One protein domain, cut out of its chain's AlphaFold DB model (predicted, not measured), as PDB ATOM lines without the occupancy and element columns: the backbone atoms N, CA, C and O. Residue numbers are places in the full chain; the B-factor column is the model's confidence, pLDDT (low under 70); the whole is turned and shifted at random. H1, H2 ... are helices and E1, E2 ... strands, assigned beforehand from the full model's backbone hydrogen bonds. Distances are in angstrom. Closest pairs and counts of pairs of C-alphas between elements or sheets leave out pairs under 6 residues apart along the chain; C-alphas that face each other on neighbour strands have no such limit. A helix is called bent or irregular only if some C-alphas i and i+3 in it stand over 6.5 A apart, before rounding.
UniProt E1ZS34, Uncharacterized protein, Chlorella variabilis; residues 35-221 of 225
ATOM      1  N   LEU A  35     -13.639 -40.820  -6.929       93.94
ATOM      2  CA  LEU A  35     -12.253 -40.409  -6.726       93.94
ATOM      3  C   LEU A  35     -11.473 -40.528  -8.049       93.94
ATOM      4  O   LEU A  35     -11.763 -41.419  -8.856       93.94
ATOM      5  N   PRO A  36     -10.480 -39.657  -8.289       94.31
ATOM      6  CA  PRO A  36      -9.444 -39.916  -9.280       94.31
ATOM      7  C   PRO A  36      -8.776 -41.271  -9.019       94.31
ATOM      8  O   PRO A  36      -8.546 -41.631  -7.869       94.31
ATOM      9  N   ALA A  37      -8.410 -41.995 -10.078       94.69
ATOM     10  CA  ALA A  37      -7.891 -43.365  -9.973       94.69
ATOM     11  C   ALA A  37      -6.603 -43.506  -9.136       94.69
ATOM     12  O   ALA A  37      -6.275 -44.602  -8.694       94.69
ATOM     13  N   PHE A  38      -5.867 -42.410  -8.934       95.88
ATOM     14  CA  PHE A  38      -4.645 -42.367  -8.128       95.88
ATOM     15  C   PHE A  38      -4.890 -42.054  -6.640       95.88
ATOM     16  O   PHE A  38      -3.927 -41.920  -5.891       95.88
ATOM     17  N   LEU A  39      -6.148 -41.908  -6.209       96.31
ATOM     18  CA  LEU A  39      -6.533 -41.697  -4.813       96.31
ATOM     19  C   LEU A  39      -7.425 -42.836  -4.318       96.31
ATOM     20  O   LEU A  39      -8.229 -43.380  -5.075       96.31
ATOM     21  N   ASN A  40      -7.327 -43.142  -3.025       95.19
ATOM     22  CA  ASN A  40      -8.157 -44.141  -2.362       95.19
ATOM     23  C   ASN A  40      -8.841 -43.545  -1.122       95.19
ATOM     24  O   ASN A  40      -8.258 -42.729  -0.408       95.19
ATOM     25  N   GLU A  41     -10.079 -43.964  -0.847       91.88
ATOM     26  CA  GLU A  41     -10.802 -43.569   0.367       91.88
ATOM     27  C   GLU A  41     -10.122 -44.085   1.643       91.88
ATOM     28  O   GLU A  41     -10.208 -43.436   2.684       91.88
ATOM     29  N   SER A  42      -9.386 -45.202   1.572       94.31
ATOM     30  CA  SER A  42      -8.582 -45.696   2.700       94.31
ATOM     31  C   SER A  42      -7.548 -44.683   3.189       94.31
ATOM     32  O   SER A  42      -7.156 -44.714   4.355       94.31
ATOM     33  N   ASP A  43      -7.130 -43.766   2.316       94.62
ATOM     34  CA  ASP A  43      -6.036 -42.838   2.576       94.62
ATOM     35  C   ASP A  43      -6.529 -41.516   3.168       94.62
ATOM     36  O   ASP A  43      -5.708 -40.655   3.482       94.62
ATOM     37  N   VAL A  44      -7.843 -41.341   3.368       94.31
ATOM     38  CA  VAL A  44      -8.436 -40.093   3.884       94.31
ATOM     39  C   VAL A  44      -7.758 -39.637   5.174       94.31
ATOM     40  O   VAL A  44      -7.488 -38.450   5.329       94.31
ATOM     41  N   GLY A  45      -7.413 -40.567   6.071       94.50
ATOM     42  CA  GLY A  45      -6.717 -40.264   7.328       94.50
ATOM     43  C   GLY A  45      -5.293 -39.713   7.161       94.50
ATOM     44  O   GLY A  45      -4.753 -39.147   8.106       94.50
ATOM     45  N   THR A  46      -4.693 -39.861   5.979       95.25
ATOM     46  CA  THR A  46      -3.347 -39.366   5.637       95.25
ATOM     47  C   THR A  46      -3.367 -38.019   4.916       95.25
ATOM     48  O   THR A  46      -2.325 -37.386   4.754       95.25
ATOM     49  N   TRP A  47      -4.539 -37.573   4.459       96.31
ATOM     50  CA  TRP A  47      -4.691 -36.284   3.791       96.31
ATOM     51  C   TRP A  47      -4.453 -35.142   4.777       96.31
ATOM     52  O   TRP A  47      -4.691 -35.287   5.973       96.31
ATOM     53  N   LEU A  48      -4.029 -33.979   4.279       95.31
ATOM     54  CA  LEU A  48      -3.681 -32.833   5.125       95.31
ATOM     55  C   LEU A  48      -4.870 -32.363   5.980       95.31
ATOM     56  O   LEU A  48      -4.693 -31.972   7.132       95.31
ATOM     57  N   TYR A  49      -6.091 -32.451   5.438       93.94
ATOM     58  CA  TYR A  49      -7.321 -32.066   6.141       93.94
ATOM     59  C   TYR A  49      -8.355 -33.199   6.196       93.94
ATOM     60  O   TYR A  49      -9.398 -33.120   5.545       93.94
ATOM     61  N   PRO A  50      -8.141 -34.247   7.003       92.88
ATOM     62  CA  PRO A  50      -8.950 -35.470   6.963       92.88
ATOM     63  C   PRO A  50     -10.393 -35.272   7.467       92.88
ATOM     64  O   PRO A  50     -11.264 -36.087   7.190       92.88
ATOM     65  N   LYS A  51     -10.675 -34.166   8.175       93.94
ATOM     66  CA  LYS A  51     -11.990 -33.861   8.773       93.94
ATOM     67  C   LYS A  51     -13.120 -33.621   7.762       93.94
ATOM     68  O   LYS A  51     -14.286 -33.655   8.138       93.94
ATOM     69  N   PHE A  52     -12.793 -33.324   6.503       93.25
ATOM     70  CA  PHE A  52     -13.796 -33.057   5.471       93.25
ATOM     71  C   PHE A  52     -14.192 -34.339   4.746       93.25
ATOM     72  O   PHE A  52     -13.333 -35.038   4.204       93.25
ATOM     73  N   ALA A  53     -15.500 -34.591   4.678       94.00
ATOM     74  CA  ALA A  53     -16.058 -35.755   4.007       94.00
ATOM     75  C   ALA A  53     -15.681 -35.809   2.518       94.00
ATOM     76  O   ALA A  53     -15.614 -34.788   1.830       94.00
ATOM     77  N   VAL A  54     -15.522 -37.022   1.989       94.44
ATOM     78  CA  VAL A  54     -15.224 -37.257   0.566       94.44
ATOM     79  C   VAL A  54     -16.315 -36.666  -0.343       94.44
ATOM     80  O   VAL A  54     -16.003 -36.065  -1.367       94.44
ATOM     81  N   GLY A  55     -17.587 -36.725   0.075       93.00
ATOM     82  CA  GLY A  55     -18.707 -36.100  -0.641       93.00
ATOM     83  C   GLY A  55     -18.533 -34.595  -0.869       93.00
ATOM     84  O   GLY A  55     -18.740 -34.115  -1.981       93.00
ATOM     85  N   TYR A  56     -18.060 -33.863   0.140       94.25
ATOM     86  CA  TYR A  56     -17.771 -32.432   0.018       94.25
ATOM     87  C   TYR A  56     -16.641 -32.156  -0.988       94.25
ATOM     88  O   TYR A  56     -16.661 -31.176  -1.725       94.25
ATOM     89  N   ARG A  57     -15.670 -33.064  -1.083       96.38
ATOM     90  CA  ARG A  57     -14.545 -32.961  -2.023       96.38
ATOM     91  C   ARG A  57     -14.959 -33.287  -3.456       96.38
ATOM     92  O   ARG A  57     -14.442 -32.679  -4.389       96.38
ATOM     93  N   HIS A  58     -15.925 -34.190  -3.638       95.81
ATOM     94  CA  HIS A  58     -16.577 -34.379  -4.934       95.81
ATOM     95  C   HIS A  58     -17.331 -33.131  -5.378       95.81
ATOM     96  O   HIS A  58     -17.193 -32.755  -6.536       95.81
ATOM     97  N   MET A  59     -18.058 -32.467  -4.472       94.25
ATOM     98  CA  MET A  59     -18.741 -31.203  -4.770       94.25
ATOM     99  C   MET A  59     -17.751 -30.147  -5.274       94.25
ATOM    100  O   MET A  59     -17.954 -29.579  -6.345       94.25
ATOM    101  N   ILE A  60     -16.632 -29.967  -4.568       97.25
ATOM    102  CA  ILE A  60     -15.572 -29.044  -4.989       97.25
ATOM    103  C   ILE A  60     -15.079 -29.394  -6.398       97.25
ATOM    104  O   ILE A  60     -15.060 -28.551  -7.293       97.25
ATOM    105  N   ARG A  61     -14.704 -30.656  -6.636       97.25
ATOM    106  CA  ARG A  61     -14.214 -31.089  -7.953       97.25
ATOM    107  C   ARG A  61     -15.268 -30.912  -9.049       97.25
ATOM    108  O   ARG A  61     -14.928 -30.557 -10.177       97.25
ATOM    109  N   TRP A  62     -16.537 -31.150  -8.730       96.06
ATOM    110  CA  TRP A  62     -17.663 -30.964  -9.639       96.06
ATOM    111  C   TRP A  62     -17.769 -29.514 -10.106       96.06
ATOM    112  O   TRP A  62     -17.747 -29.275 -11.315       96.06
ATOM    113  N   PHE A  63     -17.814 -28.560  -9.173       96.88
ATOM    114  CA  PHE A  63     -17.922 -27.140  -9.503       96.88
ATOM    115  C   PHE A  63     -16.634 -26.552 -10.079       96.88
ATOM    116  O   PHE A  63     -16.700 -25.603 -10.850       96.88
ATOM    117  N   ALA A  64     -15.465 -27.112  -9.772       97.38
ATOM    118  CA  ALA A  64     -14.216 -26.659 -10.377       97.38
ATOM    119  C   ALA A  64     -14.043 -27.149 -11.831       97.38
ATOM    120  O   ALA A  64     -13.501 -26.407 -12.650       97.38
ATOM    121  N   LEU A  65     -14.491 -28.367 -12.177       95.69
ATOM    122  CA  LEU A  65     -14.145 -29.007 -13.458       95.69
ATOM    123  C   LEU A  65     -15.321 -29.549 -14.276       95.69
ATOM    124  O   LEU A  65     -15.376 -29.353 -15.489       95.69
ATOM    125  N   HIS A  66     -16.210 -30.320 -13.653       95.38
ATOM    126  CA  HIS A  66     -17.094 -31.232 -14.394       95.38
ATOM    127  C   HIS A  66     -18.391 -30.582 -14.854       95.38
ATOM    128  O   HIS A  66     -18.896 -30.921 -15.928       95.38
ATOM    129  N   ILE A  67     -18.900 -29.624 -14.077       95.44
ATOM    130  CA  ILE A  67     -20.146 -28.918 -14.381       95.44
ATOM    131  C   ILE A  67     -20.124 -28.297 -15.787       95.44
ATOM    132  O   ILE A  67     -21.136 -28.316 -16.478       95.44
ATOM    133  N   TRP A  68     -18.969 -27.838 -16.275       96.19
ATOM    134  CA  TRP A  68     -18.846 -27.190 -17.586       96.19
ATOM    135  C   TRP A  68     -19.128 -28.136 -18.750       96.19
ATOM    136  O   TRP A  68     -19.831 -27.785 -19.695       96.19
ATOM    137  N   SER A  69     -18.587 -29.356 -18.684       94.69
ATOM    138  CA  SER A  69     -18.847 -30.378 -19.703       94.69
ATOM    139  C   SER A  69     -20.281 -30.863 -19.614       94.69
ATOM    140  O   SER A  69     -20.938 -31.000 -20.638       94.69
ATOM    141  N   PHE A  70     -20.788 -31.042 -18.395       94.38
ATOM    142  CA  PHE A  70     -22.171 -31.439 -18.184       94.38
ATOM    143  C   PHE A  70     -23.165 -30.435 -18.781       94.38
ATOM    144  O   PHE A  70     -24.072 -30.825 -19.509       94.38
ATOM    145  N   MET A  71     -22.986 -29.144 -18.497       95.00
ATOM    146  CA  MET A  71     -23.899 -28.100 -18.966       95.00
ATOM    147  C   MET A  71     -23.815 -27.927 -20.486       95.00
ATOM    148  O   MET A  71     -24.855 -27.800 -21.128       95.00
ATOM    149  N   ALA A  72     -22.618 -28.039 -21.073       95.25
ATOM    150  CA  ALA A  72     -22.450 -28.060 -22.526       95.25
ATOM    151  C   ALA A  72     -23.130 -29.279 -23.181       95.25
ATOM    152  O   ALA A  72     -23.862 -29.118 -24.153       95.25
ATOM    153  N   GLU A  73     -22.939 -30.490 -22.637       93.81
ATOM    154  CA  GLU A  73     -23.611 -31.721 -23.100       93.81
ATOM    155  C   GLU A  73     -25.145 -31.598 -22.996       93.81
ATOM    156  O   GLU A  73     -25.870 -32.131 -23.835       93.81
ATOM    157  N   ALA A  74     -25.641 -30.863 -21.995       92.75
ATOM    158  CA  ALA A  74     -27.059 -30.577 -21.799       92.75
ATOM    159  C   ALA A  74     -27.595 -29.409 -22.657       92.75
ATOM    160  O   ALA A  74     -28.783 -29.100 -22.567       92.75
ATOM    161  N   GLY A  75     -26.754 -28.773 -23.482       95.38
ATOM    162  CA  GLY A  75     -27.144 -27.702 -24.404       95.38
ATOM    163  C   GLY A  75     -27.237 -26.303 -23.787       95.38
ATOM    164  O   GLY A  75     -27.911 -25.446 -24.351       95.38
ATOM    165  N   TYR A  76     -26.593 -26.060 -22.641       96.19
ATOM    166  CA  TYR A  76     -26.563 -24.746 -21.988       96.19
ATOM    167  C   TYR A  76     -25.290 -23.976 -22.336       96.19
ATOM    168  O   TYR A  76     -24.178 -24.489 -22.200       96.19
ATOM    169  N   GLU A  77     -25.461 -22.710 -22.709       97.75
ATOM    170  CA  GLU A  77     -24.361 -21.786 -23.017       97.75
ATOM    171  C   GLU A  77     -23.931 -20.951 -21.808       97.75
ATOM    172  O   GLU A  77     -22.785 -20.515 -21.735       97.75
ATOM    173  N   TRP A  78     -24.822 -20.775 -20.832       98.38
ATOM    174  CA  TRP A  78     -24.586 -19.997 -19.621       98.38
ATOM    175  C   TRP A  78     -24.943 -20.799 -18.374       98.38
ATOM    176  O   TRP A  78     -25.915 -21.558 -18.350       98.38
ATOM    177  N   VAL A  79     -24.160 -20.607 -17.314       98.00
ATOM    178  CA  VAL A  79     -24.428 -21.164 -15.986       98.00
ATOM    179  C   VAL A  79     -24.511 -20.028 -14.990       98.00
ATOM    180  O   VAL A  79     -23.542 -19.293 -14.815       98.00
ATOM    181  N   MET A  80     -25.648 -19.945 -14.303       97.25
ATOM    182  CA  MET A  80     -25.797 -19.168 -13.081       97.25
ATOM    183  C   MET A  80     -25.858 -20.127 -11.892       97.25
ATOM    184  O   MET A  80     -26.792 -20.930 -11.800       97.25
ATOM    185  N   ARG A  81     -24.875 -20.068 -10.993       96.62
ATOM    186  CA  ARG A  81     -24.934 -20.780  -9.710       96.62
ATOM    187  C   ARG A  81     -25.623 -19.898  -8.681       96.62
ATOM    188  O   ARG A  81     -25.319 -18.714  -8.578       96.62
ATOM    189  N   LEU A  82     -26.511 -20.516  -7.915       94.19
ATOM    190  CA  LEU A  82     -27.049 -19.990  -6.671       94.19
ATOM    191  C   LEU A  82     -27.017 -21.140  -5.667       94.19
ATOM    192  O   LEU A  82     -27.617 -22.185  -5.930       94.19
ATOM    193  N   ASP A  83     -26.254 -20.982  -4.590       91.12
ATOM    194  CA  ASP A  83     -26.150 -22.006  -3.552       91.12
ATOM    195  C   ASP A  83     -27.450 -22.126  -2.743       91.12
ATOM    196  O   ASP A  83     -28.287 -21.221  -2.743       91.12
ATOM    197  N   GLU A  84     -27.636 -23.249  -2.058       85.12
ATOM    198  CA  GLU A  84     -28.887 -23.574  -1.351       85.12
ATOM    199  C   GLU A  84     -29.213 -22.637  -0.176       85.12
ATOM    200  O   GLU A  84     -30.375 -22.499   0.206       85.12
ATOM    201  N   ASP A  85     -28.201 -21.958   0.359       85.69
ATOM    202  CA  ASP A  85     -28.297 -20.964   1.428       85.69
ATOM    203  C   ASP A  85     -28.234 -19.512   0.918       85.69
ATOM    204  O   ASP A  85     -28.123 -18.569   1.707       85.69
ATOM    205  N   SER A  86     -28.312 -19.313  -0.399       90.19
ATOM    206  CA  SER A  86     -28.249 -17.993  -1.025       90.19
ATOM    207  C   SER A  86     -29.639 -17.398  -1.261       90.19
ATOM    208  O   SER A  86     -30.566 -18.068  -1.716       90.19
ATOM    209  N   PHE A  87     -29.770 -16.095  -1.009       91.94
ATOM    210  CA  PHE A  87     -31.013 -15.344  -1.182       91.94
ATOM    211  C   PHE A  87     -30.796 -14.160  -2.123       91.94
ATOM    212  O   PHE A  87     -29.766 -13.493  -2.059       91.94
ATOM    213  N   ILE A  88     -31.785 -13.890  -2.976       92.69
ATOM    214  CA  ILE A  88     -31.893 -12.640  -3.734       92.69
ATOM    215  C   ILE A  88     -33.035 -11.850  -3.098       92.69
ATOM    216  O   ILE A  88     -34.186 -12.289  -3.105       92.69
ATOM    217  N   HIS A  89     -32.707 -10.714  -2.498       92.31
ATOM    218  CA  HIS A  89     -33.639  -9.871  -1.749       92.31
ATOM    219  C   HIS A  89     -34.278  -8.786  -2.615       92.31
ATOM    220  O   HIS A  89     -35.402  -8.363  -2.342       92.31
ATOM    221  N   SER A  90     -33.563  -8.325  -3.640       94.62
ATOM    222  CA  SER A  90     -34.016  -7.252  -4.525       94.62
ATOM    223  C   SER A  90     -34.538  -7.778  -5.861       94.62
ATOM    224  O   SER A  90     -34.061  -8.780  -6.390       94.62
ATOM    225  N   HIS A  91     -35.500  -7.066  -6.449       94.44
ATOM    226  CA  HIS A  91     -35.937  -7.323  -7.820       94.44
ATOM    227  C   HIS A  91     -34.826  -6.958  -8.816       94.44
ATOM    228  O   HIS A  91     -34.271  -5.863  -8.736       94.44
ATOM    229  N   ILE A  92     -34.550  -7.845  -9.775       96.62
ATOM    230  CA  ILE A  92     -33.591  -7.622 -10.864       96.62
ATOM    231  C   ILE A  92     -34.395  -7.249 -12.123       96.62
ATOM    232  O   ILE A  92     -35.074  -8.114 -12.675       96.62
ATOM    233  N   PRO A  93     -34.386  -5.979 -12.576       96.44
ATOM    234  CA  PRO A  93     -35.294  -5.503 -13.623       96.44
ATOM    235  C   PRO A  93     -34.786  -5.740 -15.056       96.44
ATOM    236  O   PRO A  93     -35.236  -5.061 -15.977       96.44
ATOM    237  N   TYR A  94     -33.831  -6.650 -15.252       97.44
ATOM    238  CA  TYR A  94     -33.205  -6.939 -16.543       97.44
ATOM    239  C   TYR A  94     -32.777  -8.407 -16.633       97.44
ATOM    240  O   TYR A  94     -32.619  -9.079 -15.614       97.44
ATOM    241  N   ASP A  95     -32.577  -8.895 -17.856       97.81
ATOM    242  CA  ASP A  95     -32.023 -10.224 -18.090       97.81
ATOM    243  C   ASP A  95     -30.500 -10.206 -17.874       97.81
ATOM    244  O   ASP A  95     -29.766  -9.430 -18.492       97.81
ATOM    245  N   LEU A  96     -30.026 -11.042 -16.947       97.88
ATOM    246  CA  LEU A  96     -28.611 -11.103 -16.583       97.88
ATOM    247  C   LEU A  96     -27.744 -11.644 -17.728       97.88
ATOM    248  O   LEU A  96     -26.605 -11.208 -17.872       97.88
ATOM    249  N   VAL A  97     -28.251 -12.582 -18.529       98.25
ATOM    250  CA  VAL A  97     -27.511 -13.156 -19.659       98.25
ATOM    251  C   VAL A  97     -27.413 -12.131 -20.783       98.25
ATOM    252  O   VAL A  97     -26.302 -11.857 -21.236       98.25
ATOM    253  N   GLU A  98     -28.517 -11.472 -21.148       98.50
ATOM    254  CA  GLU A  98     -28.490 -10.395 -22.152       98.50
ATOM    255  C   GLU A  98     -27.559  -9.249 -21.723       98.50
ATOM    256  O   GLU A  98     -26.821  -8.693 -22.542       98.50
ATOM    257  N   PHE A  99     -27.539  -8.912 -20.427       98.50
ATOM    258  CA  PHE A  99     -26.610  -7.925 -19.873       98.50
ATOM    259  C   PHE A  99     -25.144  -8.331 -20.066       98.50
ATOM    260  O   PHE A  99     -24.317  -7.488 -20.432       98.50
ATOM    261  N   MET A 100     -24.814  -9.600 -19.810       98.62
ATOM    262  CA  MET A 100     -23.456 -10.120 -19.968       98.62
ATOM    263  C   MET A 100     -23.035 -10.129 -21.440       98.62
ATOM    264  O   MET A 100     -21.972  -9.605 -21.781       98.62
ATOM    265  N   GLU A 101     -23.887 -10.661 -22.317       98.31
ATOM    266  CA  GLU A 101     -23.639 -10.768 -23.760       98.31
ATOM    267  C   GLU A 101     -23.497  -9.401 -24.421       98.31
ATOM    268  O   GLU A 101     -22.513  -9.150 -25.121       98.31
ATOM    269  N   GLY A 102     -24.417  -8.476 -24.130       98.31
ATOM    270  CA  GLY A 102     -24.405  -7.117 -24.676       98.31
ATOM    271  C   GLY A 102     -23.165  -6.301 -24.292       98.31
ATOM    272  O   GLY A 102     -22.901  -5.263 -24.898       98.31
ATOM    273  N   ARG A 103     -22.391  -6.763 -23.302       98.25
ATOM    274  CA  ARG A 103     -21.160  -6.123 -22.815       98.25
ATOM    275  C   ARG A 103     -19.899  -6.954 -23.054       98.25
ATOM    276  O   ARG A 103     -18.820  -6.512 -22.673       98.25
ATOM    277  N   GLY A 104     -20.011  -8.130 -23.672       98.12
ATOM    278  CA  GLY A 104     -18.874  -9.029 -23.894       98.12
ATOM    279  C   GLY A 104     -18.270  -9.608 -22.607       98.12
ATOM    280  O   GLY A 104     -17.106 -10.011 -22.607       98.12
ATOM    281  N   LEU A 105     -19.038  -9.652 -21.516       98.69
ATOM    282  CA  LEU A 105     -18.608 -10.205 -20.231       98.69
ATOM    283  C   LEU A 105     -18.609 -11.738 -20.288       98.69
ATOM    284  O   LEU A 105     -19.405 -12.336 -21.003       98.69
ATOM    285  N   GLN A 106     -17.727 -12.388 -19.532       98.56
ATOM    286  CA  GLN A 106     -17.552 -13.851 -19.549       98.56
ATOM    287  C   GLN A 106     -17.747 -14.497 -18.175       98.56
ATOM    288  O   GLN A 106     -18.132 -15.668 -18.077       98.56
ATOM    289  N   TYR A 107     -17.497 -13.743 -17.105       98.75
ATOM    290  CA  TYR A 107     -17.667 -14.199 -15.732       98.75
ATOM    291  C   TYR A 107     -18.181 -13.057 -14.864       98.75
ATOM    292  O   TYR A 107     -17.689 -11.933 -14.944       98.75
ATOM    293  N   ALA A 108     -19.161 -13.339 -14.017       98.62
ATOM    294  CA  ALA A 108     -19.676 -12.382 -13.064       98.62
ATOM    295  C   ALA A 108     -19.930 -13.003 -11.700       98.62
ATOM    296  O   ALA A 108     -20.244 -14.185 -11.576       98.62
ATOM    297  N   TYR A 109     -19.795 -12.172 -10.675       98.19
ATOM    298  CA  TYR A 109     -19.910 -12.553  -9.274       98.19
ATOM    299  C   TYR A 109     -20.442 -11.372  -8.447       98.19
ATOM    300  O   TYR A 109     -20.763 -10.312  -8.988       98.19
ATOM    301  N   ARG A 110     -20.580 -11.555  -7.130       96.81
ATOM    302  CA  ARG A 110     -21.194 -10.554  -6.232       96.81
ATOM    303  C   ARG A 110     -20.325 -10.134  -5.064       96.81
ATOM    304  O   ARG A 110     -20.277  -8.953  -4.725       96.81
ATOM    305  N   VAL A 111     -19.670 -11.097  -4.431       96.56
ATOM    306  CA  VAL A 111     -18.977 -10.891  -3.162       96.56
ATOM    307  C   VAL A 111     -17.499 -11.209  -3.343       96.56
ATOM    308  O   VAL A 111     -17.141 -12.274  -3.844       96.56
ATOM    309  N   ASP A 112     -16.656 -10.258  -2.944       97.50
ATOM    310  CA  ASP A 112     -15.226 -10.496  -2.772       97.50
ATOM    311  C   ASP A 112     -15.028 -11.202  -1.431       97.50
ATOM    312  O   ASP A 112     -15.599 -10.790  -0.417       97.50
ATOM    313  N   THR A 113     -14.199 -12.233  -1.405       97.50
ATOM    314  CA  THR A 113     -13.761 -12.875  -0.167       97.50
ATOM    315  C   THR A 113     -12.275 -13.212  -0.248       97.50
ATOM    316  O   THR A 113     -11.620 -12.954  -1.257       97.50
ATOM    317  N   HIS A 114     -11.734 -13.774   0.825       97.25
ATOM    318  CA  HIS A 114     -10.383 -14.319   0.850       97.25
ATOM    319  C   HIS A 114     -10.463 -15.751   1.370       97.25
ATOM    320  O   HIS A 114     -11.050 -15.993   2.428       97.25
ATOM    321  N   GLU A 115      -9.914 -16.704   0.615       95.94
ATOM    322  CA  GLU A 115      -9.844 -18.094   1.065       95.94
ATOM    323  C   GLU A 115      -8.962 -18.172   2.315       95.94
ATOM    324  O   GLU A 115      -7.959 -17.462   2.447       95.94
ATOM    325  N   ASP A 116      -9.335 -19.044   3.251       93.88
ATOM    326  CA  ASP A 116      -8.523 -19.250   4.440       93.88
ATOM    327  C   ASP A 116      -7.158 -19.801   4.010       93.88
ATOM    328  O   ASP A 116      -7.059 -20.878   3.414       93.88
ATOM    329  N   LYS A 117      -6.085 -19.079   4.352       91.88
ATOM    330  CA  LYS A 117      -4.700 -19.483   4.070       91.88
ATOM    331  C   LYS A 117      -4.390 -20.903   4.548       91.88
ATOM    332  O   LYS A 117      -3.534 -21.572   3.976       91.88
ATOM    333  N   HIS A 118      -5.091 -21.377   5.580       92.88
ATOM    334  CA  HIS A 118      -5.007 -22.755   6.042       92.88
ATOM    335  C   HIS A 118      -5.409 -23.733   4.928       92.88
ATOM    336  O   HIS A 118      -4.676 -24.676   4.650       92.88
ATOM    337  N   TYR A 119      -6.502 -23.491   4.208       92.75
ATOM    338  CA  TYR A 119      -6.953 -24.360   3.116       92.75
ATOM    339  C   TYR A 119      -6.300 -24.058   1.763       92.75
ATOM    340  O   TYR A 119      -6.499 -24.823   0.828       92.75
ATOM    341  N   ALA A 120      -5.489 -23.004   1.650       91.25
ATOM    342  CA  ALA A 120      -4.756 -22.667   0.427       91.25
ATOM    343  C   ALA A 120      -3.328 -23.249   0.366       91.25
ATOM    344  O   ALA A 120      -2.634 -23.068  -0.634       91.25
ATOM    345  N   VAL A 121      -2.872 -23.957   1.409       94.56
ATOM    346  CA  VAL A 121      -1.511 -24.521   1.477       94.56
ATOM    347  C   VAL A 121      -1.203 -25.367   0.238       94.56
ATOM    348  O   VAL A 121      -1.951 -26.283  -0.101       94.56
ATOM    349  N   GLY A 122      -0.086 -25.066  -0.429       95.56
ATOM    350  CA  GLY A 122       0.375 -25.788  -1.617       95.56
ATOM    351  C   GLY A 122      -0.225 -25.280  -2.932       95.56
ATOM    352  O   GLY A 122       0.330 -25.554  -3.998       95.56
ATOM    353  N   PHE A 123      -1.335 -24.533  -2.891       97.62
ATOM    354  CA  PHE A 123      -2.055 -24.141  -4.100       97.62
ATOM    355  C   PHE A 123      -1.253 -23.136  -4.933       97.62
ATOM    356  O   PHE A 123      -1.103 -23.315  -6.141       97.62
ATOM    357  N   GLN A 124      -0.640 -22.136  -4.297       95.88
ATOM    358  CA  GLN A 124       0.167 -21.122  -4.984       95.88
ATOM    359  C   GLN A 124       1.379 -21.719  -5.716       95.88
ATOM    360  O   GLN A 124       1.771 -21.223  -6.772       95.88
ATOM    361  N   GLN A 125       1.948 -22.821  -5.212       96.44
ATOM    362  CA  GLN A 125       3.029 -23.538  -5.889       96.44
ATOM    363  C   GLN A 125       2.527 -24.195  -7.178       96.44
ATOM    364  O   GLN A 125       3.229 -24.163  -8.191       96.44
ATOM    365  N   ILE A 126       1.300 -24.726  -7.180       98.00
ATOM    366  CA  ILE A 126       0.673 -25.269  -8.391       98.00
ATOM    367  C   ILE A 126       0.405 -24.160  -9.403       98.00
ATOM    368  O   ILE A 126       0.782 -24.314 -10.566       98.00
ATOM    369  N   VAL A 127      -0.134 -23.020  -8.966       97.88
ATOM    370  CA  VAL A 127      -0.340 -21.845  -9.832       97.88
ATOM    371  C   VAL A 127       0.981 -21.384 -10.447       97.88
ATOM    372  O   VAL A 127       1.096 -21.276 -11.667       97.88
ATOM    373  N   ARG A 128       2.024 -21.211  -9.630       96.38
ATOM    374  CA  ARG A 128       3.358 -20.817 -10.098       96.38
ATOM    375  C   ARG A 128       3.960 -21.835 -11.066       96.38
ATOM    376  O   ARG A 128       4.557 -21.437 -12.064       96.38
ATOM    377  N   SER A 129       3.800 -23.135 -10.807       96.94
ATOM    378  CA  SER A 129       4.272 -24.179 -11.725       96.94
ATOM    379  C   SER A 129       3.555 -24.111 -13.075       96.94
ATOM    380  O   SER A 129       4.193 -24.256 -14.113       96.94
ATOM    381  N   HIS A 130       2.251 -23.817 -13.080       97.94
ATOM    382  CA  HIS A 130       1.485 -23.650 -14.307       97.94
ATOM    383  C   HIS A 130       1.959 -22.430 -15.105       97.94
ATOM    384  O   HIS A 130       2.212 -22.542 -16.304       97.94
ATOM    385  N   LEU A 131       2.157 -21.293 -14.430       96.94
ATOM    386  CA  LEU A 131       2.722 -20.087 -15.036       96.94
ATOM    387  C   LEU A 131       4.090 -20.368 -15.672       96.94
ATOM    388  O   LEU A 131       4.302 -20.040 -16.833       96.94
ATOM    389  N   ALA A 132       4.988 -21.047 -14.955       95.31
ATOM    390  CA  ALA A 132       6.323 -21.375 -15.457       95.31
ATOM    391  C   ALA A 132       6.309 -22.299 -16.690       95.31
ATOM    392  O   ALA A 132       7.213 -22.229 -17.519       95.31
ATOM    393  N   MET A 133       5.308 -23.177 -16.810       96.06
ATOM    394  CA  MET A 133       5.197 -24.110 -17.935       96.06
ATOM    395  C   MET A 133       4.537 -23.497 -19.174       96.06
ATOM    396  O   MET A 133       4.875 -23.892 -20.289       96.06
ATOM    397  N   PHE A 134       3.576 -22.584 -18.997       96.31
ATOM    398  CA  PHE A 134       2.659 -22.193 -20.078       96.31
ATOM    399  C   PHE A 134       2.596 -20.695 -20.372       96.31
ATOM    400  O   PHE A 134       2.060 -20.320 -21.414       96.31
ATOM    401  N   PHE A 135       3.145 -19.846 -19.506       95.38
ATOM    402  CA  PHE A 135       3.141 -18.401 -19.696       95.38
ATOM    403  C   PHE A 135       4.535 -17.883 -20.039       95.38
ATOM    404  O   PHE A 135       5.562 -18.495 -19.745       95.38
ATOM    405  N   ARG A 136       4.554 -16.724 -20.691       89.38
ATOM    406  CA  ARG A 136       5.750 -15.909 -20.898       89.38
ATOM    407  C   ARG A 136       5.492 -14.541 -20.293       89.38
ATOM    408  O   ARG A 136       4.341 -14.139 -20.180       89.38
ATOM    409  N   ASP A 137       6.564 -13.856 -19.923       82.81
ATOM    410  CA  ASP A 137       6.474 -12.476 -19.462       82.81
ATOM    411  C   ASP A 137       5.866 -11.572 -20.562       82.81
ATOM    412  O   ASP A 137       6.235 -11.737 -21.734       82.81
ATOM    413  N   PRO A 138       4.940 -10.652 -20.223       86.75
ATOM    414  CA  PRO A 138       4.416 -10.378 -18.881       86.75
ATOM    415  C   PRO A 138       3.369 -11.400 -18.404       86.75
ATOM    416  O   PRO A 138       2.519 -11.860 -19.166       86.75
ATOM    417  N   TYR A 139       3.407 -11.721 -17.109       90.94
ATOM    418  CA  TYR A 139       2.394 -12.559 -16.457       90.94
ATOM    419  C   TYR A 139       1.081 -11.790 -16.210       90.94
ATOM    420  O   TYR A 139       1.114 -10.562 -16.108       90.94
ATOM    421  N   PRO A 140      -0.067 -12.485 -16.060       92.12
ATOM    422  CA  PRO A 140      -1.364 -11.838 -15.853       92.12
ATOM    423  C   PRO A 140      -1.381 -10.903 -14.635       92.12
ATOM    424  O   PRO A 140      -1.214 -11.345 -13.495       92.12
ATOM    425  N   SER A 141      -1.613  -9.608 -14.872       93.88
ATOM    426  CA  SER A 141      -1.644  -8.582 -13.821       93.88
ATOM    427  C   SER A 141      -2.798  -8.777 -12.844       93.88
ATOM    428  O   SER A 141      -2.620  -8.506 -11.660       93.88
ATOM    429  N   ALA A 142      -3.934  -9.298 -13.318       96.06
ATOM    430  CA  ALA A 142      -5.127  -9.526 -12.507       96.06
ATOM    431  C   ALA A 142      -4.856 -10.455 -11.314       96.06
ATOM    432  O   ALA A 142      -5.358 -10.213 -10.227       96.06
ATOM    433  N   LEU A 143      -4.023 -11.489 -11.489       96.19
ATOM    434  CA  LEU A 143      -3.601 -12.350 -10.382       96.19
ATOM    435  C   LEU A 143      -2.520 -11.674  -9.527       96.19
ATOM    436  O   LEU A 143      -2.574 -11.718  -8.300       96.19
ATOM    437  N   LEU A 144      -1.508 -11.084 -10.170       96.44
ATOM    438  CA  LEU A 144      -0.329 -10.571  -9.470       96.44
ATOM    439  C   LEU A 144      -0.603  -9.303  -8.657       96.44
ATOM    440  O   LEU A 144       0.116  -9.049  -7.697       96.44
ATOM    441  N   SER A 145      -1.642  -8.533  -8.978       97.12
ATOM    442  CA  SER A 145      -2.078  -7.371  -8.189       97.12
ATOM    443  C   SER A 145      -2.503  -7.740  -6.761       97.12
ATOM    444  O   SER A 145      -2.475  -6.895  -5.868       97.12
ATOM    445  N   HIS A 146      -2.833  -9.012  -6.525       96.81
ATOM    446  CA  HIS A 146      -3.176  -9.574  -5.219       96.81
ATOM    447  C   HIS A 146      -1.966 -10.115  -4.441       96.81
ATOM    448  O   HIS A 146      -2.126 -10.767  -3.405       96.81
ATOM    449  N   CYS A 147      -0.753  -9.872  -4.937       97.44
ATOM    450  CA  CYS A 147       0.499 -10.307  -4.334       97.44
ATOM    451  C   CYS A 147       1.340  -9.117  -3.856       97.44
ATOM    452  O   CYS A 147       1.386  -8.075  -4.512       97.44
ATOM    453  N   THR A 148       2.091  -9.303  -2.770       96.50
ATOM    454  CA  THR A 148       3.034  -8.302  -2.249       96.50
ATOM    455  C   THR A 148       4.463  -8.866  -2.271       96.50
ATOM    456  O   THR A 148       4.764  -9.774  -1.500       96.50
ATOM    457  N   PRO A 149       5.381  -8.370  -3.127       96.56
ATOM    458  CA  PRO A 149       5.171  -7.400  -4.210       96.56
ATOM    459  C   PRO A 149       4.399  -8.006  -5.401       96.56
ATOM    460  O   PRO A 149       4.429  -9.229  -5.559       96.56
ATOM    461  N   PRO A 150       3.783  -7.194  -6.290       96.25
ATOM    462  CA  PRO A 150       2.932  -7.675  -7.382       96.25
ATOM    463  C   PRO A 150       3.742  -8.374  -8.482       96.25
ATOM    464  O   PRO A 150       4.119  -7.797  -9.501       96.25
ATOM    465  N   SER A 151       4.103  -9.625  -8.219       95.25
ATOM    466  CA  SER A 151       5.130 -10.377  -8.932       95.25
ATOM    467  C   SER A 151       5.008 -11.873  -8.635       95.25
ATOM    468  O   SER A 151       4.357 -12.286  -7.674       95.25
ATOM    469  N   LEU A 152       5.721 -12.702  -9.402       94.06
ATOM    470  CA  LEU A 152       5.848 -14.130  -9.093       94.06
ATOM    471  C   LEU A 152       6.497 -14.410  -7.726       94.06
ATOM    472  O   LEU A 152       6.294 -15.491  -7.161       94.06
ATOM    473  N   GLU A 153       7.324 -13.489  -7.226       94.62
ATOM    474  CA  GLU A 153       7.909 -13.583  -5.890       94.62
ATOM    475  C   GLU A 153       6.826 -13.401  -4.825       94.62
ATOM    476  O   GLU A 153       6.660 -14.282  -3.982       94.62
ATOM    477  N   GLY A 154       6.015 -12.346  -4.939       96.12
ATOM    478  CA  GLY A 154       4.883 -12.113  -4.043       96.12
ATOM    479  C   GLY A 154       3.865 -13.248  -4.076       96.12
ATOM    480  O   GLY A 154       3.412 -13.668  -3.022       96.12
ATOM    481  N   LEU A 155       3.593 -13.852  -5.241       95.56
ATOM    482  CA  LEU A 155       2.729 -15.043  -5.330       95.56
ATOM    483  C   LEU A 155       3.222 -16.200  -4.442       95.56
ATOM    484  O   LEU A 155       2.436 -17.025  -3.984       95.56
ATOM    485  N   SER A 156       4.533 -16.276  -4.203       92.12
ATOM    486  CA  SER A 156       5.143 -17.333  -3.388       92.12
ATOM    487  C   SER A 156       5.230 -16.971  -1.903       92.12
ATOM    488  O   SER A 156       5.312 -17.878  -1.077       92.12
ATOM    489  N   GLN A 157       5.255 -15.677  -1.575       92.06
ATOM    490  CA  GLN A 157       5.542 -15.167  -0.233       92.06
ATOM    491  C   GLN A 157       4.299 -14.603   0.462       92.06
ATOM    492  O   GLN A 157       4.028 -14.963   1.605       92.06
ATOM    493  N   ASP A 158       3.559 -13.743  -0.232       94.69
ATOM    494  CA  ASP A 158       2.451 -12.958   0.309       94.69
ATOM    495  C   ASP A 158       1.381 -12.738  -0.773       94.69
ATOM    496  O   ASP A 158       1.281 -11.683  -1.404       94.69
ATOM    497  N   TRP A 159       0.605 -13.791  -1.031       95.69
ATOM    498  CA  TRP A 159      -0.635 -13.718  -1.798       95.69
ATOM    499  C   TRP A 159      -1.799 -13.591  -0.821       95.69
ATOM    500  O   TRP A 159      -1.937 -14.406   0.090       95.69
ATOM    501  N   ASN A 160      -2.666 -12.601  -1.024       96.06
ATOM    502  CA  ASN A 160      -3.767 -12.343  -0.096       96.06
ATOM    503  C   ASN A 160      -4.912 -13.379  -0.169       96.06
ATOM    504  O   ASN A 160      -5.828 -13.312   0.645       96.06
ATOM    505  N   HIS A 161      -4.869 -14.322  -1.120       95.94
ATOM    506  CA  HIS A 161      -5.900 -15.339  -1.369       95.94
ATOM    507  C   HIS A 161      -7.277 -14.785  -1.764       95.94
ATOM    508  O   HIS A 161      -8.305 -15.420  -1.502       95.94
ATOM    509  N   PHE A 162      -7.312 -13.620  -2.415       98.06
ATOM    510  CA  PHE A 162      -8.534 -13.058  -2.981       98.06
ATOM    511  C   PHE A 162      -9.288 -14.098  -3.817       98.06
ATOM    512  O   PHE A 162      -8.700 -14.853  -4.594       98.06
ATOM    513  N   THR A 163     -10.599 -14.150  -3.614       98.19
ATOM    514  CA  THR A 163     -11.489 -15.163  -4.168       98.19
ATOM    515  C   THR A 163     -12.834 -14.528  -4.516       98.19
ATOM    516  O   THR A 163     -13.431 -13.826  -3.699       98.19
ATOM    517  N   PHE A 164     -13.352 -14.809  -5.710       98.31
ATOM    518  CA  PHE A 164     -14.754 -14.575  -6.037       98.31
ATOM    519  C   PHE A 164     -15.600 -15.560  -5.233       98.31
ATOM    520  O   PHE A 164     -15.471 -16.773  -5.409       98.31
ATOM    521  N   TYR A 165     -16.459 -15.064  -4.342       97.12
ATOM    522  CA  TYR A 165     -17.332 -15.929  -3.550       97.12
ATOM    523  C   TYR A 165     -18.398 -16.557  -4.452       97.12
ATOM    524  O   TYR A 165     -19.405 -15.932  -4.791       97.12
ATOM    525  N   ASN A 166     -18.131 -17.786  -4.888       95.75
ATOM    526  CA  ASN A 166     -18.812 -18.405  -6.018       95.75
ATOM    527  C   ASN A 166     -20.102 -19.155  -5.637       95.75
ATOM    528  O   ASN A 166     -20.688 -19.814  -6.494       95.75
ATOM    529  N   ASN A 167     -20.598 -19.006  -4.402       94.56
ATOM    530  CA  ASN A 167     -21.979 -19.360  -4.049       94.56
ATOM    531  C   ASN A 167     -22.980 -18.655  -4.985       94.56
ATOM    532  O   ASN A 167     -24.036 -19.206  -5.287       94.56
ATOM    533  N   PHE A 168     -22.598 -17.484  -5.514       96.94
ATOM    534  CA  PHE A 168     -23.172 -16.921  -6.729       96.94
ATOM    535  C   PHE A 168     -22.097 -16.691  -7.800       96.94
ATOM    536  O   PHE A 168     -21.104 -16.002  -7.555       96.94
ATOM    537  N   PHE A 169     -22.343 -17.176  -9.016       98.00
ATOM    538  CA  PHE A 169     -21.645 -16.721 -10.221       98.00
ATOM    539  C   PHE A 169     -22.554 -16.821 -11.446       98.00
ATOM    540  O   PHE A 169     -23.482 -17.626 -11.459       98.00
ATOM    541  N   LEU A 170     -22.247 -16.057 -12.494       98.62
ATOM    542  CA  LEU A 170     -22.813 -16.201 -13.837       98.62
ATOM    543  C   LEU A 170     -21.673 -16.248 -14.855       98.62
ATOM    544  O   LEU A 170     -20.835 -15.352 -14.882       98.62
ATOM    545  N   THR A 171     -21.611 -17.282 -15.690       98.75
ATOM    546  CA  THR A 171     -20.490 -17.457 -16.623       98.75
ATOM    547  C   THR A 171     -20.892 -18.146 -17.915       98.75
ATOM    548  O   THR A 171     -21.783 -19.001 -17.927       98.75
ATOM    549  N   ASN A 172     -20.204 -17.782 -18.996       98.25
ATOM    550  CA  ASN A 172     -20.314 -18.455 -20.278       98.25
ATOM    551  C   ASN A 172     -19.618 -19.825 -20.201       98.25
ATOM    552  O   ASN A 172     -18.461 -19.927 -19.804       98.25
ATOM    553  N   VAL A 173     -20.298 -20.895 -20.597       98.19
ATOM    554  CA  VAL A 173     -19.791 -22.274 -20.523       98.19
ATOM    555  C   VAL A 173     -18.590 -22.490 -21.445       98.19
ATOM    556  O   VAL A 173     -17.662 -23.215 -21.083       98.19
ATOM    557  N   SER A 174     -18.561 -21.846 -22.616       97.56
ATOM    558  CA  SER A 174     -17.479 -22.016 -23.598       97.56
ATOM    559  C   SER A 174     -16.119 -21.537 -23.079       97.56
ATOM    560  O   SER A 174     -15.090 -22.113 -23.441       97.56
ATOM    561  N   LEU A 175     -16.115 -20.560 -22.161       97.75
ATOM    562  CA  LEU A 175     -14.927 -20.080 -21.451       97.75
ATOM    563  C   LEU A 175     -14.140 -21.240 -20.832       97.75
ATOM    564  O   LEU A 175     -12.923 -21.340 -20.992       97.75
ATOM    565  N   TRP A 176     -14.855 -22.135 -20.156       98.19
ATOM    566  CA  TRP A 176     -14.287 -23.242 -19.391       98.19
ATOM    567  C   TRP A 176     -13.769 -24.385 -20.268       98.19
ATOM    568  O   TRP A 176     -12.941 -25.185 -19.832       98.19
ATOM    569  N   HIS A 177     -14.211 -24.429 -21.526       97.19
ATOM    570  CA  HIS A 177     -13.747 -25.380 -22.537       97.19
ATOM    571  C   HIS A 177     -12.551 -24.877 -23.341       97.19
ATOM    572  O   HIS A 177     -11.971 -25.655 -24.107       97.19
ATOM    573  N   ARG A 178     -12.140 -23.611 -23.172       98.06
ATOM    574  CA  ARG A 178     -10.931 -23.104 -23.827       98.06
ATOM    575  C   ARG A 178      -9.723 -23.976 -23.445       98.06
ATOM    576  O   ARG A 178      -9.557 -24.320 -22.269       98.06
ATOM    577  N   PRO A 179      -8.850 -24.338 -24.406       98.00
ATOM    578  CA  PRO A 179      -7.749 -25.263 -24.142       98.00
ATOM    579  C   PRO A 179      -6.778 -24.816 -23.045       98.00
ATOM    580  O   PRO A 179      -6.173 -25.661 -22.396       98.00
ATOM    581  N   ASP A 180      -6.581 -23.513 -22.861       97.00
ATOM    582  CA  ASP A 180      -5.736 -22.922 -21.819       97.00
ATOM    583  C   ASP A 180      -6.364 -23.048 -20.423       97.00
ATOM    584  O   ASP A 180      -5.740 -23.627 -19.532       97.00
ATOM    585  N   MET A 181      -7.624 -22.638 -20.277       97.69
ATOM    586  CA  MET A 181      -8.414 -22.780 -19.054       97.69
ATOM    587  C   MET A 181      -8.489 -24.241 -18.607       97.69
ATOM    588  O   MET A 181      -8.125 -24.589 -17.482       97.69
ATOM    589  N   ARG A 182      -8.893 -25.131 -19.522       97.81
ATOM    590  CA  ARG A 182      -9.022 -26.565 -19.243       97.81
ATOM    591  C   ARG A 182      -7.696 -27.178 -18.801       97.81
ATOM    592  O   ARG A 182      -7.671 -27.988 -17.880       97.81
ATOM    593  N   ARG A 183      -6.583 -26.773 -19.416       98.38
ATOM    594  CA  ARG A 183      -5.245 -27.258 -19.049       98.38
ATOM    595  C   ARG A 183      -4.864 -26.863 -17.627       98.38
ATOM    596  O   ARG A 183      -4.241 -27.667 -16.941       98.38
ATOM    597  N   PHE A 184      -5.217 -25.659 -17.181       98.62
ATOM    598  CA  PHE A 184      -4.996 -25.244 -15.795       98.62
ATOM    599  C   PHE A 184      -5.831 -26.070 -14.820       98.62
ATOM    600  O   PHE A 184      -5.278 -26.633 -13.877       98.62
ATOM    601  N   LEU A 185      -7.131 -26.212 -15.082       98.50
ATOM    602  CA  LEU A 185      -8.021 -27.001 -14.230       98.50
ATOM    603  C   LEU A 185      -7.558 -28.462 -14.128       98.50
ATOM    604  O   LEU A 185      -7.459 -29.005 -13.030       98.50
ATOM    605  N   GLU A 186      -7.187 -29.084 -15.251       97.94
ATOM    606  CA  GLU A 186      -6.624 -30.439 -15.270       97.94
ATOM    607  C   GLU A 186      -5.273 -30.530 -14.546       97.94
ATOM    608  O   GLU A 186      -4.993 -31.543 -13.904       97.94
ATOM    609  N   HIS A 187      -4.428 -29.496 -14.636       98.44
ATOM    610  CA  HIS A 187      -3.165 -29.438 -13.893       98.44
ATOM    611  C   HIS A 187      -3.419 -29.463 -12.388       98.44
ATOM    612  O   HIS A 187      -2.787 -30.246 -11.687       98.44
ATOM    613  N   VAL A 188      -4.391 -28.681 -11.908       98.50
ATOM    614  CA  VAL A 188      -4.819 -28.689 -10.501       98.50
ATOM    615  C   VAL A 188      -5.387 -30.054 -10.106       98.50
ATOM    616  O   VAL A 188      -4.958 -30.619  -9.099       98.50
ATOM    617  N   ASP A 189      -6.299 -30.629 -10.895       98.06
ATOM    618  CA  ASP A 189      -6.958 -31.908 -10.582       98.06
ATOM    619  C   ASP A 189      -5.965 -33.072 -10.467       98.06
ATOM    620  O   ASP A 189      -6.047 -33.878  -9.537       98.06
ATOM    621  N   ARG A 190      -4.958 -33.121 -11.350       97.69
ATOM    622  CA  ARG A 190      -3.920 -34.169 -11.356       97.69
ATOM    623  C   ARG A 190      -3.039 -34.181 -10.108       97.69
ATOM    624  O   ARG A 190      -2.401 -35.193  -9.842       97.69
ATOM    625  N   THR A 191      -3.004 -33.098  -9.334       97.69
ATOM    626  CA  THR A 191      -2.269 -33.069  -8.057       97.69
ATOM    627  C   THR A 191      -2.986 -33.823  -6.935       97.69
ATOM    628  O   THR A 191      -2.378 -34.133  -5.914       97.69
ATOM    629  N   GLY A 192      -4.297 -34.056  -7.071       97.50
ATOM    630  CA  GLY A 192      -5.141 -34.550  -5.984       97.50
ATOM    631  C   GLY A 192      -5.408 -33.529  -4.870       97.50
ATOM    632  O   GLY A 192      -6.077 -33.879  -3.900       97.50
ATOM    633  N   GLY A 193      -4.939 -32.280  -4.985       97.94
ATOM    634  CA  GLY A 193      -5.027 -31.251  -3.939       97.94
ATOM    635  C   GLY A 193      -6.449 -30.874  -3.516       97.94
ATOM    636  O   GLY A 193      -6.692 -30.587  -2.344       97.94
ATOM    637  N   ILE A 194      -7.431 -30.999  -4.413       98.12
ATOM    638  CA  ILE A 194      -8.859 -30.873  -4.067       98.12
ATOM    639  C   ILE A 194      -9.238 -31.862  -2.944       98.12
ATOM    640  O   ILE A 194      -9.955 -31.523  -1.996       98.12
ATOM    641  N   TYR A 195      -8.696 -33.079  -2.989       97.69
ATOM    642  CA  TYR A 195      -8.953 -34.114  -1.991       97.69
ATOM    643  C   TYR A 195      -7.970 -34.079  -0.829       97.69
ATOM    644  O   TYR A 195      -8.377 -34.175   0.322       97.69
ATOM    645  N   THR A 196      -6.682 -33.914  -1.092       97.06
ATOM    646  CA  THR A 196      -5.670 -34.014  -0.036       97.06
ATOM    647  C   THR A 196      -5.568 -32.727   0.783       97.06
ATOM    648  O   THR A 196      -5.379 -32.792   1.995       97.06
ATOM    649  N   HIS A 197      -5.782 -31.564   0.157       97.12
ATOM    650  CA  HIS A 197      -5.615 -30.228   0.750       97.12
ATOM    651  C   HIS A 197      -6.920 -29.417   0.840       97.12
ATOM    652  O   HIS A 197      -6.916 -28.332   1.406       97.12
ATOM    653  N   ARG A 198      -8.052 -29.927   0.327       96.62
ATOM    654  CA  ARG A 198      -9.340 -29.194   0.300       96.62
ATOM    655  C   ARG A 198      -9.245 -27.853  -0.444       96.62
ATOM    656  O   ARG A 198      -9.894 -26.891  -0.052       96.62
ATOM    657  N   TRP A 199      -8.476 -27.775  -1.527       98.25
ATOM    658  CA  TRP A 199      -8.513 -26.576  -2.369       98.25
ATOM    659  C   TRP A 199      -9.920 -26.392  -2.928       98.25
ATOM    660  O   TRP A 199     -10.387 -27.261  -3.658       98.25
ATOM    661  N   GLY A 200     -10.597 -25.314  -2.523       98.06
ATOM    662  CA  GLY A 200     -11.986 -25.041  -2.878       98.06
ATOM    663  C   GLY A 200     -12.167 -24.706  -4.356       98.06
ATOM    664  O   GLY A 200     -11.238 -24.287  -5.042       98.06
ATOM    665  N   ASP A 201     -13.389 -24.845  -4.852       98.25
ATOM    666  CA  ASP A 201     -13.746 -24.499  -6.224       98.25
ATOM    667  C   ASP A 201     -13.718 -22.985  -6.442       98.25
ATOM    668  O   ASP A 201     -13.251 -22.544  -7.486       98.25
ATOM    669  N   ALA A 202     -14.105 -22.194  -5.437       98.25
ATOM    670  CA  ALA A 202     -14.042 -20.735  -5.484       98.25
ATOM    671  C   ALA A 202     -12.623 -20.186  -5.772       98.25
ATOM    672  O   ALA A 202     -12.464 -19.466  -6.765       98.25
ATOM    673  N   PRO A 203     -11.562 -20.522  -5.002       98.31
ATOM    674  CA  PRO A 203     -10.211 -20.054  -5.316       98.31
ATOM    675  C   PRO A 203      -9.667 -20.655  -6.621       98.31
ATOM    676  O   PRO A 203      -8.949 -19.969  -7.346       98.31
ATOM    677  N   ILE A 204     -10.030 -21.898  -6.975       98.69
ATOM    678  CA  ILE A 204      -9.624 -22.511  -8.253       98.69
ATOM    679  C   ILE A 204     -10.209 -21.738  -9.439       98.69
ATOM    680  O   ILE A 204      -9.463 -21.357 -10.343       98.69
ATOM    681  N   GLN A 205     -11.517 -21.474  -9.428       98.62
ATOM    682  CA  GLN A 205     -12.193 -20.686 -10.459       98.62
ATOM    683  C   GLN A 205     -11.658 -19.255 -10.508       98.62
ATOM    684  O   GLN A 205     -11.413 -18.744 -11.597       98.62
ATOM    685  N   THR A 206     -11.422 -18.626  -9.353       98.62
ATOM    686  CA  THR A 206     -10.890 -17.256  -9.288       98.62
ATOM    687  C   THR A 206      -9.536 -17.152  -9.969       98.62
ATOM    688  O   THR A 206      -9.355 -16.305 -10.842       98.62
ATOM    689  N   VAL A 207      -8.599 -18.043  -9.628       98.56
ATOM    690  CA  VAL A 207      -7.286 -18.063 -10.281       98.56
ATOM    691  C   VAL A 207      -7.431 -18.342 -11.773       98.56
ATOM    692  O   VAL A 207      -6.803 -17.659 -12.571       98.56
ATOM    693  N   ALA A 208      -8.276 -19.295 -12.175       98.50
ATOM    694  CA  ALA A 208      -8.487 -19.594 -13.589       98.50
ATOM    695  C   ALA A 208      -8.990 -18.354 -14.360       98.50
ATOM    696  O   ALA A 208      -8.419 -17.979 -15.383       98.50
ATOM    697  N   VAL A 209      -9.987 -17.650 -13.822       98.56
ATOM    698  CA  VAL A 209     -10.499 -16.396 -14.393       98.56
ATOM    699  C   VAL A 209      -9.397 -15.337 -14.475       98.56
ATOM    700  O   VAL A 209      -9.160 -14.807 -15.554       98.56
ATOM    701  N   MET A 210      -8.659 -15.082 -13.393       98.25
ATOM    702  CA  MET A 210      -7.590 -14.067 -13.367       98.25
ATOM    703  C   MET A 210      -6.405 -14.384 -14.284       98.25
ATOM    704  O   MET A 210      -5.665 -13.483 -14.675       98.25
ATOM    705  N   LEU A 211      -6.187 -15.658 -14.608       97.69
ATOM    706  CA  LEU A 211      -5.125 -16.070 -15.519       97.69
ATOM    707  C   LEU A 211      -5.506 -15.919 -16.994       97.69
ATOM    708  O   LEU A 211      -4.626 -15.660 -17.815       97.69
ATOM    709  N   PHE A 212      -6.780 -16.123 -17.343       97.44
ATOM    710  CA  PHE A 212      -7.199 -16.336 -18.736       97.44
ATOM    711  C   PHE A 212      -8.256 -15.355 -19.252       97.44
ATOM    712  O   PHE A 212      -8.556 -15.378 -20.458       97.44
ATOM    713  N   LEU A 213      -8.811 -14.508 -18.383       97.25
ATOM    714  CA  LEU A 213      -9.712 -13.426 -18.756       97.25
ATOM    715  C   LEU A 213      -9.070 -12.053 -18.530       97.25
ATOM    716  O   LEU A 213      -8.491 -11.813 -17.471       97.25
ATOM    717  N   PRO A 214      -9.219 -11.133 -19.497       95.69
ATOM    718  CA  PRO A 214      -9.026  -9.712 -19.249       95.69
ATOM    719  C   PRO A 214      -9.986  -9.206 -18.161       95.69
ATOM    720  O   PRO A 214     -11.128  -9.670 -18.081       95.69
ATOM    721  N   GLU A 215      -9.548  -8.240 -17.349       95.31
ATOM    722  CA  GLU A 215     -10.352  -7.688 -16.246       95.31
ATOM    723  C   GLU A 215     -11.674  -7.083 -16.744       95.31
ATOM    724  O   GLU A 215     -12.701  -7.212 -16.082       95.31
ATOM    725  N   GLU A 216     -11.694  -6.507 -17.949       97.31
ATOM    726  CA  GLU A 216     -12.893  -5.936 -18.570       97.31
ATOM    727  C   GLU A 216     -13.972  -6.968 -18.933       97.31
ATOM    728  O   GLU A 216     -15.114  -6.590 -19.180       97.31
ATOM    729  N   GLN A 217     -13.634  -8.264 -18.954       98.38
ATOM    730  CA  GLN A 217     -14.588  -9.356 -19.184       98.38
ATOM    731  C   GLN A 217     -15.136  -9.948 -17.878       98.38
ATOM    732  O   GLN A 217     -15.948 -10.881 -17.918       98.38
ATOM    733  N   VAL A 218     -14.711  -9.424 -16.724       98.56
ATOM    734  CA  VAL A 218     -15.167  -9.845 -15.399       98.56
ATOM    735  C   VAL A 218     -16.039  -8.751 -14.788       98.56
ATOM    736  O   VAL A 218     -15.671  -7.580 -14.775       98.56
ATOM    737  N   HIS A 219     -17.207  -9.119 -14.261       98.50
ATOM    738  CA  HIS A 219     -18.147  -8.153 -13.689       98.50
ATOM    739  C   HIS A 219     -18.556  -8.489 -12.255       98.50
ATOM    740  O   HIS A 219     -18.938  -9.613 -11.940       98.50
ATOM    741  N   LYS A 220     -18.543  -7.480 -11.383       98.31
ATOM    742  CA  LYS A 220     -19.101  -7.582 -10.036       98.31
ATOM    743  C   LYS A 220     -20.459  -6.890  -9.991       98.31
ATOM    744  O   LYS A 220     -20.523  -5.666 -10.085       98.31
ATOM    745  N   PHE A 221     -21.527  -7.656  -9.790       97.88
ATOM    746  CA  PHE A 221     -22.859  -7.095  -9.581       97.88
ATOM    747  C   PHE A 221     -22.939  -6.401  -8.216       97.88
ATOM    748  O   PHE A 221     -22.614  -6.986  -7.175       97.88
TER     749      PHE A 221
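AT A GLANCE: This is residues 35 to 221 of the 225 residues of an uncharacterized protein of Chlorella variabilis (UniProt E1ZS34). Helix H10 sits near the middle, packed on H2, H8, the short H5 and strand E4; H2, H8 and H10 make a loose up-and-down bundle, each running against the one before it. A small sheet lies to one side of H10 with H3 over it, H4, H5 and H6 group beyond H10 from that sheet, and residues 88 to 95 stick out. The 187 printed residues, of mixed class, include ten named helices and six named strands in the order H1 H2 E1 H3 E2 E3 H4 H5 H6 E4 E5 H7 H8 H9 H10 E6; the mixed sheet runs E1, E5, E2, E6, and E3 and E4 form an antiparallel pair. The whole is compact, with a radius of gyration of the C-alphas of 16.7 A and spans of 50 by 38 by 31 A.

HOW THE PARTS SIT: The two residues named for each pair of elements that touch are those whose C-alphas come closest. Begin at H1, residues 41 to 46, close but not clearly touching H9, residues 193 to 196, at Val 44 and Thr 196, 7.7 A. Next comes the hub H2, residues 54 to 73, which with 54 to 61 alone touches H9 at Arg 57 and Tyr 195, 5.7 A. With 68 to 72 alone it touches H7, residues 173 to 177, at Trp 68 and Val 173, 5.8 A. With 61 to 65 alone it touches residues 185 to 189 of H8, residues 179 to 190, at Leu 65 and Leu 185, 6.5 A, a shallow tilt of 23 degrees, opposite ways. E1, residues 78 to 82, is antiparallel to E5, residues 168 to 172; find N 79 and O 171 at 2.9 A. H3, residues 96 to 101, is on the sheet at a height of 8.8 A, only just over E5, with 3 C-alphas on it. E2, residues 107 to 109, is antiparallel to E5, with N 108 and O 170 at 2.8 A, and parallel to E6, residues 218 to 220, with N 109 and O 219 at 3.0 A. E1, H3 and E2 form a split strand-helix-strand unit, two strands running the same way with E5 between them, its crossover left-handed. E3, residues 112 to 114, is antiparallel to E4, residues 162 to 164; look for N 113 and O 163 at 2.9 A. H4, residues 123 to 134, touches H6, residues 152 to 157, with 124 to 128 alone, at Gln 124 and Ser 156, 6.5 A. H10, residues 201 to 212, with 207 to 211 alone touches H5, residues 141 to 144, at Ala 142 and Met 210, 5.2 A. Every O i to N i+4 pair is within hydrogen-bond range in H3, H4, H8 and H10, against 13 of 16 in H2, 1 of 2 in H6, 0 of 2 in H1 and 0 of 1 in H7, where O i to N i+3 gives 2 of 3 in H1 and 2 of 2 in H7; H5 and H9 are too short for an i+4 pair.

IN THESE COORDINATES: Find C-alpha 41 at (-10.802, -43.569, 0.367), where H1 begins. H2 runs 25.7 A, with a kink of 59 degrees near residue 66. H1 and H2 are irregular: C-alphas 42 and 45 are 7.4 A apart, 64 and 67 7.5 A. H4 runs 16.8 A, H8 16.0 A and H10 16.3 A; E6 ends at C-alpha 220, (-19.101, -7.582, -10.036).

THE WHOLE: The C-alphas of Ser 42 and Pro 93, the two farthest apart, are 50.9 A apart. The link from E1 to H3, 13 residues, is the one long link; the printed part has no cut, and no printed residue is under 70 in pLDDT.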